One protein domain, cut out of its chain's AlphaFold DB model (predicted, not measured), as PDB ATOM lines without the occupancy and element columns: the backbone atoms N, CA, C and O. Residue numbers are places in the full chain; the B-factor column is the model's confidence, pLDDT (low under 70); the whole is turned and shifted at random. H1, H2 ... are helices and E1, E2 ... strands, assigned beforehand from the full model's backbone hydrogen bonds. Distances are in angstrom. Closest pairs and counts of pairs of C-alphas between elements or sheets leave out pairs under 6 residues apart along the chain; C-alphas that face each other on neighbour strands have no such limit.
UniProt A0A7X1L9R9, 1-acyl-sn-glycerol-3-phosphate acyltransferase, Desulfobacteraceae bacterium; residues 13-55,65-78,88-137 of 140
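Overview. This is residues 13 to 55, 65 to 78 and 88 to 137 of the 140 residues of the protein "1-acyl-sn-glycerol-3-phosphate acyltransferase" of Desulfobacteraceae bacterium (UniProt A0A7X1L9R9). This is a loose, elongated model with a small helical hairpin, H1 and H2, at one end, and the strand E1 running from it toward a second helix pair, H3 and H4, which meet at a steep angle. At the other end the unnamed stretch of residues 88 to 103 forms a loop, from which E2 leads back toward H4. The 107 printed residues hold H1, H2, E1, H3, E2 and H4 in that order; the class is mostly helix, with under half of the residues in named elements. The radius of gyration of the C-alphas is 18.8 A, and the spans are 58 by 37 by 21 A.

Along the chain. H1, residues 17 to 24, begins at C-alpha 17 (-32.933, -20.787, -33.976). H2 is residues 32 to 38 and E1 residues 44 to 48, 12.9 A long. H3, residues 65 to 74, is 14.4 A long. E2 is residues 104 to 107. H4, residues 121 to 135, is 21.0 A long and ends at C-alpha 135 (-4.610, -22.260, -38.648).

Arrangement. H1 and H2 touch, a hairpin with a shallow tilt of 15 degrees, opposite ways; their closest C-alphas, of Ala 23 and Ala 34, are 5.7 A apart. E1 and E2 are apart and pair with no named strand. H4 touches H3 with residues 121 to 125 alone, the closest C-alphas being those of Phe 68 and Arg 121, 6.8 A; the tilt of 69.7 degrees is steep, only just short of about perpendicular. In H1, H2, H3 and H4 every O i to N i+4 pair is within hydrogen-bond range.

Size, cuts and confidence. The C-alphas of Gly 28 and Asp 93, the two farthest apart, are 59.4 A apart. Cuts leave gaps of 17.2 A between C-alphas 55 and 65 and 27.5 A between C-alphas 78 and 88. The link E2 to H4 is long. Confidence is under 70 at residues 13 to 46, 53 to 54 and 92 to 94.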
ATOM      1  N   TYR A  13     -21.964 -16.370 -36.218       47.72
ATOM      2  CA  TYR A  13     -23.222 -16.531 -36.940       47.72
ATOM      3  C   TYR A  13     -24.400 -16.409 -35.985       47.72
ATOM      4  O   TYR A  13     -24.615 -17.293 -35.153       47.72
ATOM      5  N   HIS A  14     -25.233 -15.388 -36.171       45.75
ATOM      6  CA  HIS A  14     -26.561 -15.357 -35.573       45.75
ATOM      7  C   HIS A  14     -27.555 -16.080 -36.482       45.75
ATOM      8  O   HIS A  14     -28.016 -15.543 -37.492       45.75
ATOM      9  N   VAL A  15     -27.937 -17.293 -36.090       43.31
ATOM     10  CA  VAL A  15     -29.150 -17.934 -36.598       43.31
ATOM     11  C   VAL A  15     -30.206 -17.812 -35.509       43.31
ATOM     12  O   VAL A  15     -30.067 -18.401 -34.442       43.31
ATOM     13  N   TYR A  16     -31.281 -17.066 -35.766       43.78
ATOM     14  CA  TYR A  16     -32.460 -17.047 -34.893       43.78
ATOM     15  C   TYR A  16     -33.117 -18.449 -34.901       43.78
ATOM     16  O   TYR A  16     -33.986 -18.757 -35.721       43.78
ATOM     17  N   ARG A  17     -32.643 -19.336 -34.013       45.12
ATOM     18  CA  ARG A  17     -32.933 -20.787 -33.976       45.12
ATOM     19  C   ARG A  17     -34.423 -21.113 -33.801       45.12
ATOM     20  O   ARG A  17     -34.887 -22.138 -34.299       45.12
ATOM     21  N   GLU A  18     -35.193 -20.226 -33.165       46.09
ATOM     22  CA  GLU A  18     -36.643 -20.394 -32.963       46.09
ATOM     23  C   GLU A  18     -37.434 -20.519 -34.273       46.09
ATOM     24  O   GLU A  18     -38.388 -21.295 -34.349       46.09
ATOM     25  N   GLN A  19     -37.037 -19.803 -35.329       45.69
ATOM     26  CA  GLN A  19     -37.764 -19.843 -36.602       45.69
ATOM     27  C   GLN A  19     -37.440 -21.106 -37.412       45.69
ATOM     28  O   GLN A  19     -38.310 -21.637 -38.105       45.69
ATOM     29  N   TYR A  20     -36.218 -21.628 -37.277       44.12
ATOM     30  CA  TYR A  20     -35.771 -22.850 -37.947       44.12
ATOM     31  C   TYR A  20     -36.463 -24.101 -37.381       44.12
ATOM     32  O   TYR A  20     -37.059 -24.874 -38.133       44.12
ATOM     33  N   ASN A  21     -36.489 -24.271 -36.053       43.16
ATOM     34  CA  ASN A  21     -37.105 -25.450 -35.428       43.16
ATOM     35  C   ASN A  21     -38.637 -25.505 -35.619       43.16
ATOM     36  O   ASN A  21     -39.196 -26.595 -35.779       43.16
ATOM     37  N   ARG A  22     -39.329 -24.353 -35.687       47.38
ATOM     38  CA  ARG A  22     -40.767 -24.304 -36.036       47.38
ATOM     39  C   ARG A  22     -41.046 -24.694 -37.490       47.38
ATOM     40  O   ARG A  22     -42.117 -25.221 -37.765       47.38
ATOM     41  N   ALA A  23     -40.112 -24.454 -38.411       46.69
ATOM     42  CA  ALA A  23     -40.285 -24.787 -39.825       46.69
ATOM     43  C   ALA A  23     -40.120 -26.291 -40.118       46.69
ATOM     44  O   ALA A  23     -40.735 -26.806 -41.049       46.69
ATOM     45  N   VAL A  24     -39.309 -26.999 -39.325       48.38
ATOM     46  CA  VAL A  24     -38.969 -28.417 -39.552       48.38
ATOM     47  C   VAL A  24     -39.958 -29.384 -38.871       48.38
ATOM     48  O   VAL A  24     -40.104 -30.526 -39.300       48.38
ATOM     49  N   THR A  25     -40.686 -28.939 -37.840       48.22
ATOM     50  CA  THR A  25     -41.552 -29.796 -37.000       48.22
ATOM     51  C   THR A  25     -42.986 -29.990 -37.518       48.22
ATOM     52  O   THR A  25     -43.669 -30.930 -37.104       48.22
ATOM     53  N   THR A  26     -43.462 -29.188 -38.473       46.38
ATOM     54  CA  THR A  26     -44.793 -29.358 -39.083       46.38
ATOM     55  C   THR A  26     -44.769 -30.438 -40.169       46.38
ATOM     56  O   THR A  26     -44.467 -30.193 -41.338       46.38
ATOM     57  N   LYS A  27     -45.150 -31.658 -39.775       42.50
ATOM     58  CA  LYS A  27     -45.139 -32.925 -40.540       42.50
ATOM     59  C   LYS A  27     -45.865 -32.927 -41.910       42.50
ATOM     60  O   LYS A  27     -45.798 -33.927 -42.614       42.50
ATOM     61  N   GLY A  28     -46.523 -31.832 -42.313       44.09
ATOM     62  CA  GLY A  28     -47.277 -31.698 -43.573       44.09
ATOM     63  C   GLY A  28     -46.884 -30.518 -44.477       44.09
ATOM     64  O   GLY A  28     -47.509 -30.321 -45.512       44.09
ATOM     65  N   ALA A  29     -45.862 -29.727 -44.128       43.66
ATOM     66  CA  ALA A  29     -45.542 -28.461 -44.808       43.66
ATOM     67  C   ALA A  29     -44.186 -28.470 -45.544       43.66
ATOM     68  O   ALA A  29     -43.573 -27.419 -45.745       43.66
ATOM     69  N   ARG A  30     -43.717 -29.661 -45.937       44.97
ATOM     70  CA  ARG A  30     -42.309 -29.951 -46.266       44.97
ATOM     71  C   ARG A  30     -41.645 -29.043 -47.309       44.97
ATOM     72  O   ARG A  30     -40.442 -28.858 -47.204       44.97
ATOM     73  N   ASN A  31     -42.372 -28.452 -48.262       44.84
ATOM     74  CA  ASN A  31     -41.721 -27.756 -49.386       44.84
ATOM     75  C   ASN A  31     -42.108 -26.272 -49.547       44.84
ATOM     76  O   ASN A  31     -41.253 -25.461 -49.891       44.84
ATOM     77  N   TYR A  32     -43.361 -25.879 -49.285       41.72
ATOM     78  CA  TYR A  32     -43.828 -24.513 -49.591       41.72
ATOM     79  C   TYR A  32     -43.608 -23.519 -48.441       41.72
ATOM     80  O   TYR A  32     -43.071 -22.430 -48.645       41.72
ATOM     81  N   TRP A  33     -43.967 -23.902 -47.211       33.94
ATOM     82  CA  TRP A  33     -43.759 -23.048 -46.039       33.94
ATOM     83  C   TRP A  33     -42.296 -23.023 -45.609       33.94
ATOM     84  O   TRP A  33     -41.800 -21.949 -45.298       33.94
ATOM     85  N   ALA A  34     -41.572 -24.144 -45.713       40.84
ATOM     86  CA  ALA A  34     -40.128 -24.174 -45.478       40.84
ATOM     87  C   ALA A  34     -39.385 -23.148 -46.358       40.84
ATOM     88  O   ALA A  34     -38.638 -22.326 -45.837       40.84
ATOM     89  N   ALA A  35     -39.661 -23.107 -47.669       41.97
ATOM     90  CA  ALA A  35     -39.037 -22.152 -48.589       41.97
ATOM     91  C   ALA A  35     -39.443 -20.686 -48.322       41.97
ATOM     92  O   ALA A  35     -38.615 -19.778 -48.427       41.97
ATOM     93  N   LYS A  36     -40.707 -20.435 -47.952       39.66
ATOM     94  CA  LYS A  36     -41.199 -19.087 -47.624       39.66
ATOM     95  C   LYS A  36     -40.647 -18.577 -46.287       39.66
ATOM     96  O   LYS A  36     -40.308 -17.403 -46.195       39.66
ATOM     97  N   THR A  37     -40.491 -19.456 -45.297       42.97
ATOM     98  CA  THR A  37     -39.857 -19.153 -44.008       42.97
ATOM     99  C   THR A  37     -38.349 -18.957 -44.163       42.97
ATOM    100  O   THR A  37     -37.818 -18.013 -43.587       42.97
ATOM    101  N   PHE A  38     -37.664 -19.740 -45.009       41.56
ATOM    102  CA  PHE A  38     -36.249 -19.519 -45.351       41.56
ATOM    103  C   PHE A  38     -36.001 -18.128 -45.956       41.56
ATOM    104  O   PHE A  38     -35.009 -17.492 -45.618       41.56
ATOM    105  N   LYS A  39     -36.927 -17.609 -46.778       39.34
ATOM    106  CA  LYS A  39     -36.867 -16.229 -47.305       39.34
ATOM    107  C   LYS A  39     -36.934 -15.139 -46.225       39.34
ATOM    108  O   LYS A  39     -36.529 -14.014 -46.499       39.34
ATOM    109  N   SER A  40     -37.453 -15.443 -45.035       40.66
ATOM    110  CA  SER A  40     -37.582 -14.504 -43.910       40.66
ATOM    111  C   SER A  40     -36.578 -14.738 -42.776       40.66
ATOM    112  O   SER A  40     -36.527 -13.928 -41.852       40.66
ATOM    113  N   VAL A  41     -35.760 -15.798 -42.835       47.62
ATOM    114  CA  VAL A  41     -34.651 -15.973 -41.890       47.62
ATOM    115  C   VAL A  41     -33.573 -14.955 -42.248       47.62
ATOM    116  O   VAL A  41     -32.820 -15.122 -43.206       47.62
ATOM    117  N   LYS A  42     -33.507 -13.870 -41.477       45.69
ATOM    118  CA  LYS A  42     -32.432 -12.886 -41.585       45.69
ATOM    119  C   LYS A  42     -31.165 -13.501 -40.990       45.69
ATOM    120  O   LYS A  42     -31.001 -13.543 -39.775       45.69
ATOM    121  N   LEU A  43     -30.312 -14.032 -41.861       51.31
ATOM    122  CA  LEU A  43     -28.962 -14.458 -41.509       51.31
ATOM    123  C   LEU A  43     -28.104 -13.207 -41.325       51.31
ATOM    124  O   LEU A  43     -27.825 -12.497 -42.291       51.31
ATOM    125  N   THR A  44     -27.711 -12.939 -40.084       55.06
ATOM    126  CA  THR A  44     -26.735 -11.896 -39.758       55.06
ATOM    127  C   THR A  44     -25.432 -12.586 -39.378       55.06
ATOM    128  O   THR A  44     -25.435 -13.532 -38.587       55.06
ATOM    129  N   TYR A  45     -24.325 -12.130 -39.957       65.88
ATOM    130  CA  TYR A  45     -22.986 -12.586 -39.610       65.88
ATOM    131  C   TYR A  45     -22.170 -11.386 -39.143       65.88
ATOM    132  O   TYR A  45     -22.205 -10.330 -39.772       65.88
ATOM    133  N   ASP A  46     -21.437 -11.572 -38.052       67.75
ATOM    134  CA  ASP A  46     -20.513 -10.582 -37.523       67.75
ATOM    135  C   ASP A  46     -19.099 -11.146 -37.613       67.75
ATOM    136  O   ASP A  46     -18.848 -12.287 -37.225       67.75
ATOM    137  N   VAL A  47     -18.165 -10.352 -38.129       75.12
ATOM    138  CA  VAL A  47     -16.748 -10.719 -38.184       75.12
ATOM    139  C   VAL A  47     -16.020  -9.935 -37.101       75.12
ATOM    140  O   VAL A  47     -15.953  -8.707 -37.140       75.12
ATOM    141  N   ILE A  48     -15.489 -10.644 -36.113       77.50
ATOM    142  CA  ILE A  48     -14.883 -10.078 -34.911       77.50
ATOM    143  C   ILE A  48     -13.438 -10.543 -34.822       77.50
ATOM    144  O   ILE A  48     -13.166 -11.735 -34.788       77.50
ATOM    145  N   ALA A  49     -12.500  -9.607 -34.704       82.44
ATOM    146  CA  ALA A  49     -11.145  -9.947 -34.292       82.44
ATOM    147  C   ALA A  49     -11.123 -10.127 -32.763       82.44
ATOM    148  O   ALA A  49     -11.290  -9.131 -32.049       82.44
ATOM    149  N   PRO A  50     -10.928 -11.347 -32.225       82.62
ATOM    150  CA  PRO A  50     -11.022 -11.584 -30.786       82.62
ATOM    151  C   PRO A  50      -9.940 -10.851 -29.994       82.62
ATOM    152  O   PRO A  50     -10.188 -10.434 -28.869       82.62
ATOM    153  N   GLU A  51      -8.767 -10.629 -30.579       81.06
ATOM    154  CA  GLU A  51      -7.678  -9.841 -29.985       81.06
ATOM    155  C   GLU A  51      -8.023  -8.340 -29.924       81.06
ATOM    156  O   GLU A  51      -7.535  -7.594 -29.076       81.06
ATOM    157  N   GLY A  52      -8.906  -7.876 -30.817       71.44
ATOM    158  CA  GLY A  52      -9.348  -6.484 -30.926       71.44
ATOM    159  C   GLY A  52      -8.283  -5.493 -31.410       71.44
ATOM    160  O   GLY A  52      -8.579  -4.307 -31.529       71.44
ATOM    161  N   THR A  53      -7.069  -5.957 -31.685       68.56
ATOM    162  CA  THR A  53      -5.954  -5.213 -32.279       68.56
ATOM    163  C   THR A  53      -5.134  -6.179 -33.123       68.56
ATOM    164  O   THR A  53      -5.124  -7.373 -32.839       68.56
ATOM    165  N   ARG A  54      -4.438  -5.681 -34.146       67.88
ATOM    166  CA  ARG A  54      -3.554  -6.535 -34.947       67.88
ATOM    167  C   ARG A  54      -2.328  -6.920 -34.122       67.88
ATOM    168  O   ARG A  54      -1.758  -6.042 -33.465       67.88
ATOM    169  N   SER A  55      -1.909  -8.182 -34.190       71.81
ATOM    170  CA  SER A  55      -0.654  -8.577 -33.555       71.81
ATOM    171  C   SER A  55       0.530  -7.875 -34.212       71.81
ATOM    172  O   SER A  55       0.485  -7.545 -35.391       71.81
ATOM    173  N   LYS A  65     -13.158 -11.134 -24.076       89.44
ATOM    174  CA  LYS A  65     -14.344 -11.913 -23.670       89.44
ATOM    175  C   LYS A  65     -15.645 -11.504 -24.369       89.44
ATOM    176  O   LYS A  65     -16.553 -12.319 -24.475       89.44
ATOM    177  N   GLY A  66     -15.751 -10.253 -24.825       84.00
ATOM    178  CA  GLY A  66     -17.013  -9.667 -25.300       84.00
ATOM    179  C   GLY A  66     -17.676 -10.449 -26.436       84.00
ATOM    180  O   GLY A  66     -18.849 -10.786 -26.328       84.00
ATOM    181  N   GLY A  67     -16.920 -10.806 -27.482       82.31
ATOM    182  CA  GLY A  67     -17.460 -11.566 -28.618       82.31
ATOM    183  C   GLY A  67     -17.965 -12.957 -28.220       82.31
ATOM    184  O   GLY A  67     -19.040 -13.371 -28.638       82.31
ATOM    185  N   PHE A  68     -17.241 -13.643 -27.335       88.56
ATOM    186  CA  PHE A  68     -17.640 -14.957 -26.826       88.56
ATOM    187  C   PHE A  68     -18.874 -14.888 -25.928       88.56
ATOM    188  O   PHE A  68     -19.711 -15.783 -25.979       88.56
ATOM    189  N   MET A  69     -19.017 -13.818 -25.139       86.62
ATOM    190  CA  MET A  69     -20.218 -13.600 -24.334       86.62
ATOM    191  C   MET A  69     -21.449 -13.419 -25.221       86.62
ATOM    192  O   MET A  69     -22.465 -14.059 -24.974       86.62
ATOM    193  N   VAL A  70     -21.337 -12.605 -26.278       83.56
ATOM    194  CA  VAL A  70     -22.418 -12.443 -27.261       83.56
ATOM    195  C   VAL A  70     -22.754 -13.790 -27.887       83.56
ATOM    196  O   VAL A  70     -23.918 -14.164 -27.886       83.56
ATOM    197  N   ALA A  71     -21.750 -14.550 -28.340       82.69
ATOM    198  CA  ALA A  71     -21.990 -15.847 -28.963       82.69
ATOM    199  C   ALA A  71     -22.738 -16.826 -28.044       82.69
ATOM    200  O   ALA A  71     -23.694 -17.456 -28.483       82.69
ATOM    201  N   LEU A  72     -22.336 -16.923 -26.773       86.81
ATOM    202  CA  LEU A  72     -22.975 -17.801 -25.786       86.81
ATOM    203  C   LEU A  72     -24.401 -17.355 -25.459       86.81
ATOM    204  O   LEU A  72     -25.318 -18.171 -25.444       86.81
ATOM    205  N   GLN A  73     -24.613 -16.056 -25.235       83.75
ATOM    206  CA  GLN A  73     -25.932 -15.507 -24.903       83.75
ATOM    207  C   GLN A  73     -26.959 -15.714 -26.017       83.75
ATOM    208  O   GLN A  73     -28.160 -15.772 -25.753       83.75
ATOM    209  N   THR A  74     -26.500 -15.825 -27.260       78.81
ATOM    210  CA  THR A  74     -27.369 -15.940 -28.429       78.81
ATOM    211  C   THR A  74     -27.327 -17.307 -29.095       78.81
ATOM    212  O   THR A  74     -28.019 -17.512 -30.092       78.81
ATOM    213  N   ASN A  75     -26.574 -18.257 -28.529       84.69
ATOM    214  CA  ASN A  75     -26.352 -19.582 -29.105       84.69
ATOM    215  C   ASN A  75     -25.838 -19.515 -30.555       84.69
ATOM    216  O   ASN A  75     -26.258 -20.282 -31.424       84.69
ATOM    217  N   ALA A  76     -24.964 -18.549 -30.832       81.25
ATOM    218  CA  ALA A  76     -24.383 -18.341 -32.146       81.25
ATOM    219  C   ALA A  76     -23.377 -19.439 -32.510       81.25
ATOM    220  O   ALA A  76     -22.726 -20.028 -31.649       81.25
ATOM    221  N   ILE A  77     -23.176 -19.679 -33.801       87.44
ATOM    222  CA  ILE A  77     -22.101 -20.567 -34.253       87.44
ATOM    223  C   ILE A  77     -20.821 -19.742 -34.397       87.44
ATOM    224  O   ILE A  77     -20.819 -18.705 -35.060       87.44
ATOM    225  N   ILE A  78     -19.734 -20.212 -33.794       87.12
ATOM    226  CA  ILE A  78     -18.399 -19.636 -33.953       87.12
ATOM    227  C   ILE A  78     -17.673 -20.400 -35.059       87.12
ATOM    228  O   ILE A  78     -17.562 -21.620 -34.980       87.12
ATOM    229  N   ARG A  88       2.895  -9.371 -45.464       75.69
ATOM    230  CA  ARG A  88       3.596  -9.218 -46.749       75.69
ATOM    231  C   ARG A  88       2.858  -8.264 -47.680       75.69
ATOM    232  O   ARG A  88       3.506  -7.577 -48.470       75.69
ATOM    233  N   VAL A  89       1.530  -8.206 -47.566       79.38
ATOM    234  CA  VAL A  89       0.663  -7.338 -48.373       79.38
ATOM    235  C   VAL A  89       0.480  -5.970 -47.728       79.38
ATOM    236  O   VAL A  89       0.603  -4.959 -48.409       79.38
ATOM    237  N   LEU A  90       0.222  -5.891 -46.427       76.50
ATOM    238  CA  LEU A  90      -0.019  -4.636 -45.722       76.50
ATOM    239  C   LEU A  90       0.695  -4.648 -44.361       76.50
ATOM    240  O   LEU A  90       0.084  -5.014 -43.359       76.50
ATOM    241  N   PRO A  91       1.985  -4.256 -44.317       70.44
ATOM    242  CA  PRO A  91       2.765  -4.176 -43.085       70.44
ATOM    243  C   PRO A  91       2.181  -3.181 -42.065       70.44
ATOM    244  O   PRO A  91       1.412  -2.287 -42.437       70.44
ATOM    245  N   PRO A  92       2.565  -3.286 -40.779       63.19
ATOM    246  CA  PRO A  92       2.090  -2.363 -39.757       63.19
ATOM    247  C   PRO A  92       2.566  -0.957 -40.066       63.19
ATOM    248  O   PRO A  92       3.685  -0.759 -40.534       63.19
ATOM    249  N   ASP A  93       1.666   0.001 -39.849       69.81
ATOM    250  CA  ASP A  93       1.903   1.430 -40.052       69.81
ATOM    251  C   ASP A  93       2.194   1.827 -41.520       69.81
ATOM    252  O   ASP A  93       2.546   2.969 -41.810       69.81
ATOM    253  N   ALA A  94       1.984   0.912 -42.479       69.69
ATOM    254  CA  ALA A  94       2.093   1.201 -43.903       69.69
ATOM    255  C   ALA A  94       0.796   1.816 -44.458       69.69
ATOM    256  O   ALA A  94      -0.295   1.272 -44.294       69.69
ATOM    257  N   TRP A  95       0.923   2.918 -45.200       70.56
ATOM    258  CA  TRP A  95      -0.206   3.559 -45.892       70.56
ATOM    259  C   TRP A  95      -0.546   2.946 -47.253       70.56
ATOM    260  O   TRP A  95      -1.555   3.311 -47.853       70.56
ATOM    261  N   ARG A  96       0.296   2.053 -47.778       71.88
ATOM    262  CA  ARG A  96       0.105   1.440 -49.096       71.88
ATOM    263  C   ARG A  96       0.312  -0.062 -49.026       71.88
ATOM    264  O   ARG A  96       1.317  -0.526 -48.487       71.88
ATOM    265  N   SER A  97      -0.615  -0.792 -49.634       76.81
ATOM    266  CA  SER A  97      -0.483  -2.226 -49.846       76.81
ATOM    267  C   SER A  97       0.600  -2.519 -50.884       76.81
ATOM    268  O   SER A  97       0.742  -1.812 -51.883       76.81
ATOM    269  N   ARG A  98       1.355  -3.586 -50.653       81.06
ATOM    270  CA  ARG A  98       2.297  -4.178 -51.597       81.06
ATOM    271  C   ARG A  98       1.529  -5.120 -52.520       81.06
ATOM    272  O   ARG A  98       0.753  -5.953 -52.060       81.06
ATOM    273  N   ILE A  99       1.739  -4.974 -53.823       78.25
ATOM    274  CA  ILE A  99       1.112  -5.821 -54.845       78.25
ATOM    275  C   ILE A  99       1.947  -7.099 -55.006       78.25
ATOM    276  O   ILE A  99       3.172  -7.045 -54.931       78.25
ATOM    277  N   GLY A 100       1.286  -8.239 -55.223       79.25
ATOM    278  CA  GLY A 100       1.946  -9.527 -55.469       79.25
ATOM    279  C   GLY A 100       2.281 -10.344 -54.218       79.25
ATOM    280  O   GLY A 100       2.953 -11.364 -54.329       79.25
ATOM    281  N   GLY A 101       1.826  -9.926 -53.031       78.38
ATOM    282  CA  GLY A 101       1.910 -10.761 -51.831       78.38
ATOM    283  C   GLY A 101       0.850 -11.867 -51.830       78.38
ATOM    284  O   GLY A 101      -0.274 -11.656 -52.282       78.38
ATOM    285  N   HIS A 102       1.218 -13.040 -51.316       82.88
ATOM    286  CA  HIS A 102       0.319 -14.177 -51.132       82.88
ATOM    287  C   HIS A 102      -0.301 -14.134 -49.732       82.88
ATOM    288  O   HIS A 102       0.421 -13.952 -48.748       82.88
ATOM    289  N   VAL A 103      -1.622 -14.292 -49.660       82.88
ATOM    290  CA  VAL A 103      -2.385 -14.368 -48.411       82.88
ATOM    291  C   VAL A 103      -3.173 -15.661 -48.419       82.88
ATOM    292  O   VAL A 103      -3.840 -15.976 -49.404       82.88
ATOM    293  N   GLU A 104      -3.113 -16.377 -47.309       83.44
ATOM    294  CA  GLU A 104      -3.853 -17.610 -47.101       83.44
ATOM    295  C   GLU A 104      -4.922 -17.396 -46.041       83.44
ATOM    296  O   GLU A 104      -4.700 -16.706 -45.046       83.44
ATOM    297  N   VAL A 105      -6.090 -17.991 -46.268       84.94
ATOM    298  CA  VAL A 105      -7.205 -17.985 -45.322       84.94
ATOM    299  C   VAL A 105      -7.558 -19.430 -45.033       84.94
ATOM    300  O   VAL A 105      -7.937 -20.174 -45.938       84.94
ATOM    301  N   HIS A 106      -7.396 -19.828 -43.781       84.00
ATOM    302  CA  HIS A 106      -7.646 -21.180 -43.312       84.00
ATOM    303  C   HIS A 106      -8.879 -21.136 -42.410       84.00
ATOM    304  O   HIS A 106      -8.975 -20.304 -41.507       84.00
ATOM    305  N   ILE A 107      -9.857 -21.993 -42.692       83.69
ATOM    306  CA  ILE A 107     -11.168 -21.984 -42.037       83.69
ATOM    307  C   ILE A 107     -11.392 -23.352 -41.415       83.69
ATOM    308  O   ILE A 107     -11.308 -24.358 -42.118       83.69
ATOM    309  N   GLU A 108     -11.724 -23.373 -40.129       88.25
ATOM    310  CA  GLU A 108     -11.941 -24.616 -39.394       88.25
ATOM    311  C   GLU A 108     -13.425 -24.906 -39.169       88.25
ATOM    312  O   GLU A 108     -14.318 -24.126 -39.523       88.25
ATOM    313  N   LYS A 109     -13.709 -26.079 -38.601       89.19
ATOM    314  CA  LYS A 109     -15.073 -26.535 -38.356       89.19
ATOM    315  C   LYS A 109     -15.858 -25.564 -37.463       89.19
ATOM    316  O   LYS A 109     -15.323 -25.051 -36.478       89.19
ATOM    317  N   PRO A 110     -17.159 -25.371 -37.748       89.88
ATOM    318  CA  PRO A 110     -18.018 -24.565 -36.897       89.88
ATOM    319  C   PRO A 110     -18.152 -25.150 -35.485       89.88
ATOM    320  O   PRO A 110     -18.281 -26.362 -35.305       89.88
ATOM    321  N   ILE A 111     -18.189 -24.271 -34.487       90.25
ATOM    322  CA  ILE A 111     -18.390 -24.590 -33.074       90.25
ATOM    323  C   ILE A 111     -19.765 -24.063 -32.662       90.25
ATOM    324  O   ILE A 111     -20.000 -22.856 -32.617       90.25
ATOM    325  N   ASP A 112     -20.681 -24.983 -32.366       89.38
ATOM    326  CA  ASP A 112     -22.021 -24.661 -31.869       89.38
ATOM    327  C   ASP A 112     -21.954 -24.319 -30.373       89.38
ATOM    328  O   ASP A 112     -21.694 -25.195 -29.538       89.38
ATOM    329  N   THR A 113     -22.177 -23.041 -30.047       89.19
ATOM    330  CA  THR A 113     -22.126 -22.547 -28.664       89.19
ATOM    331  C   THR A 113     -23.303 -23.001 -27.810       89.19
ATOM    332  O   THR A 113     -23.191 -22.940 -26.592       89.19
ATOM    333  N   SER A 114     -24.377 -23.550 -28.394       88.25
ATOM    334  CA  SER A 114     -25.503 -24.090 -27.614       88.25
ATOM    335  C   SER A 114     -25.149 -25.324 -26.778       88.25
ATOM    336  O   SER A 114     -25.940 -25.744 -25.938       88.25
ATOM    337  N   ASN A 115     -23.954 -25.885 -26.986       92.06
ATOM    338  CA  ASN A 115     -23.388 -26.967 -26.180       92.06
ATOM    339  C   ASN A 115     -22.531 -26.471 -24.999       92.06
ATOM    340  O   ASN A 115     -21.899 -27.291 -24.339       92.06
ATOM    341  N   TYR A 116     -22.459 -25.158 -24.772       94.50
ATOM    342  CA  TYR A 116     -21.626 -24.527 -23.747       94.50
ATOM    343  C   TYR A 116     -22.479 -23.595 -22.885       94.50
ATOM    344  O   TYR A 116     -23.455 -23.012 -23.361       94.50
ATOM    345  N   THR A 117     -22.090 -23.412 -21.626       94.31
ATOM    346  CA  THR A 117     -22.692 -22.404 -20.745       94.31
ATOM    347  C   THR A 117     -21.804 -21.166 -20.607       94.31
ATOM    348  O   THR A 117     -20.696 -21.086 -21.145       94.31
ATOM    349  N   ILE A 118     -22.286 -20.155 -19.878       91.50
ATOM    350  CA  ILE A 118     -21.505 -18.943 -19.588       91.50
ATOM    351  C   ILE A 118     -20.271 -19.280 -18.736       91.50
ATOM    352  O   ILE A 118     -19.225 -18.641 -18.887       91.50
ATOM    353  N   GLU A 119     -20.366 -20.292 -17.874       95.25
ATOM    354  CA  GLU A 119     -19.263 -20.780 -17.043       95.25
ATOM    355  C   GLU A 119     -18.153 -21.408 -17.900       95.25
ATOM    356  O   GLU A 119     -16.971 -21.229 -17.606       95.25
ATOM    357  N   ASP A 120     -18.518 -22.037 -19.022       96.38
ATOM    358  CA  ASP A 120     -17.576 -22.642 -19.971       96.38
ATOM    359  C   ASP A 120     -16.855 -21.620 -20.862       96.38
ATOM    360  O   ASP A 120     -15.971 -21.991 -21.642       96.38
ATOM    361  N   ARG A 121     -17.197 -20.326 -20.773       94.75
ATOM    362  CA  ARG A 121     -16.679 -19.271 -21.663       94.75
ATOM    363  C   ARG A 121     -15.165 -19.314 -21.808       94.75
ATOM    364  O   ARG A 121     -14.667 -19.244 -22.926       94.75
ATOM    365  N   ASP A 122     -14.432 -19.390 -20.701       95.94
ATOM    366  CA  ASP A 122     -12.968 -19.315 -20.752       95.94
ATOM    367  C   ASP A 122     -12.366 -20.579 -21.404       95.94
ATOM    368  O   ASP A 122     -11.386 -20.481 -22.142       95.94
ATOM    369  N   ALA A 123     -13.005 -21.743 -21.241       96.38
ATOM    370  CA  ALA A 123     -12.616 -22.976 -21.924       96.38
ATOM    371  C   ALA A 123     -12.934 -22.928 -23.429       96.38
ATOM    372  O   ALA A 123     -12.101 -23.316 -24.250       96.38
ATOM    373  N   LEU A 124     -14.105 -22.401 -23.806       95.38
ATOM    374  CA  LEU A 124     -14.475 -22.162 -25.203       95.38
ATOM    375  C   LEU A 124     -13.512 -21.175 -25.873       95.38
ATOM    376  O   LEU A 124     -13.065 -21.410 -26.994       95.38
ATOM    377  N   MET A 125     -13.160 -20.091 -25.178       94.62
ATOM    378  CA  MET A 125     -12.181 -19.112 -25.645       94.62
ATOM    379  C   MET A 125     -10.825 -19.755 -25.913       94.62
ATOM    380  O   MET A 125     -10.261 -19.550 -26.985       94.62
ATOM    381  N   GLU A 126     -10.323 -20.555 -24.973       95.19
ATOM    382  CA  GLU A 126      -9.036 -21.228 -25.133       95.19
ATOM    383  C   GLU A 126      -9.070 -22.271 -26.252       95.19
ATOM    384  O   GLU A 126      -8.114 -22.384 -27.018       95.19
ATOM    385  N   LYS A 127     -10.185 -22.995 -26.409       94.81
ATOM    386  CA  LYS A 127     -10.385 -23.906 -27.538       94.81
ATOM    387  C   LYS A 127     -10.280 -23.164 -28.867       94.81
ATOM    388  O   LYS A 127      -9.470 -23.541 -29.703       94.81
ATOM    389  N   VAL A 128     -11.047 -22.087 -29.045       92.94
ATOM    390  CA  VAL A 128     -11.024 -21.298 -30.288       92.94
ATOM    391  C   VAL A 128      -9.646 -20.688 -30.530       92.94
ATOM    392  O   VAL A 128      -9.177 -20.677 -31.665       92.94
ATOM    393  N   ARG A 129      -8.967 -20.224 -29.476       91.25
ATOM    394  CA  ARG A 129      -7.601 -19.703 -29.578       91.25
ATOM    395  C   ARG A 129      -6.635 -20.763 -30.101       91.25
ATOM    396  O   ARG A 129      -5.847 -20.451 -30.982       91.25
ATOM    397  N   LYS A 130      -6.714 -22.001 -29.601       91.94
ATOM    398  CA  LYS A 130      -5.882 -23.119 -30.077       91.94
ATOM    399  C   LYS A 130      -6.135 -23.448 -31.545       91.94
ATOM    400  O   LYS A 130      -5.169 -23.571 -32.286       91.94
ATOM    401  N   GLU A 131      -7.398 -23.529 -31.968       90.88
ATOM    402  CA  GLU A 131      -7.734 -23.766 -33.381       90.88
ATOM    403  C   GLU A 131      -7.131 -22.665 -34.271       90.88
ATOM    404  O   GLU A 131      -6.414 -22.955 -35.222       90.88
ATOM    405  N   ILE A 132      -7.323 -21.389 -33.914       87.81
ATOM    406  CA  ILE A 132      -6.760 -20.261 -34.677       87.81
ATOM    407  C   ILE A 132      -5.225 -20.278 -34.670       87.81
ATOM    408  O   ILE A 132      -4.618 -19.929 -35.678       87.81
ATOM    409  N   ASN A 133      -4.590 -20.702 -33.574       86.88
ATOM    410  CA  ASN A 133      -3.132 -20.792 -33.483       86.88
ATOM    411  C   ASN A 133      -2.563 -21.771 -34.522       86.88
ATOM    412  O   ASN A 133      -1.594 -21.457 -35.213       86.88
ATOM    413  N   VAL A 134      -3.217 -22.929 -34.664       86.69
ATOM    414  CA  VAL A 134      -2.862 -23.950 -35.657       86.69
ATOM    415  C   VAL A 134      -3.100 -23.428 -37.075       86.69
ATOM    416  O   VAL A 134      -2.214 -23.538 -37.918       86.69
ATOM    417  N   LEU A 135      -4.257 -22.808 -37.331       84.62
ATOM    418  CA  LEU A 135      -4.610 -22.260 -38.648       84.62
ATOM    419  C   LEU A 135      -3.706 -21.095 -39.077       84.62
ATOM    420  O   LEU A 135      -3.438 -20.922 -40.261       84.62
ATOM    421  N   GLY A 136      -3.266 -20.266 -38.129       73.94
ATOM    422  CA  GLY A 136      -2.385 -19.127 -38.392       73.94
ATOM    423  C   GLY A 136      -0.917 -19.508 -38.577       73.94
ATOM    424  O   GLY A 136      -0.124 -18.668 -38.981       73.94
ATOM    425  N   GLY A 137      -0.532 -20.761 -38.308       72.00
ATOM    426  CA  GLY A 137       0.867 -21.183 -38.400       72.00
ATOM    427  C   GLY A 137       1.758 -20.538 -37.333       72.00
ATOM    428  O   GLY A 137       2.921 -20.244 -37.586       72.00
TER     429      GLY A 137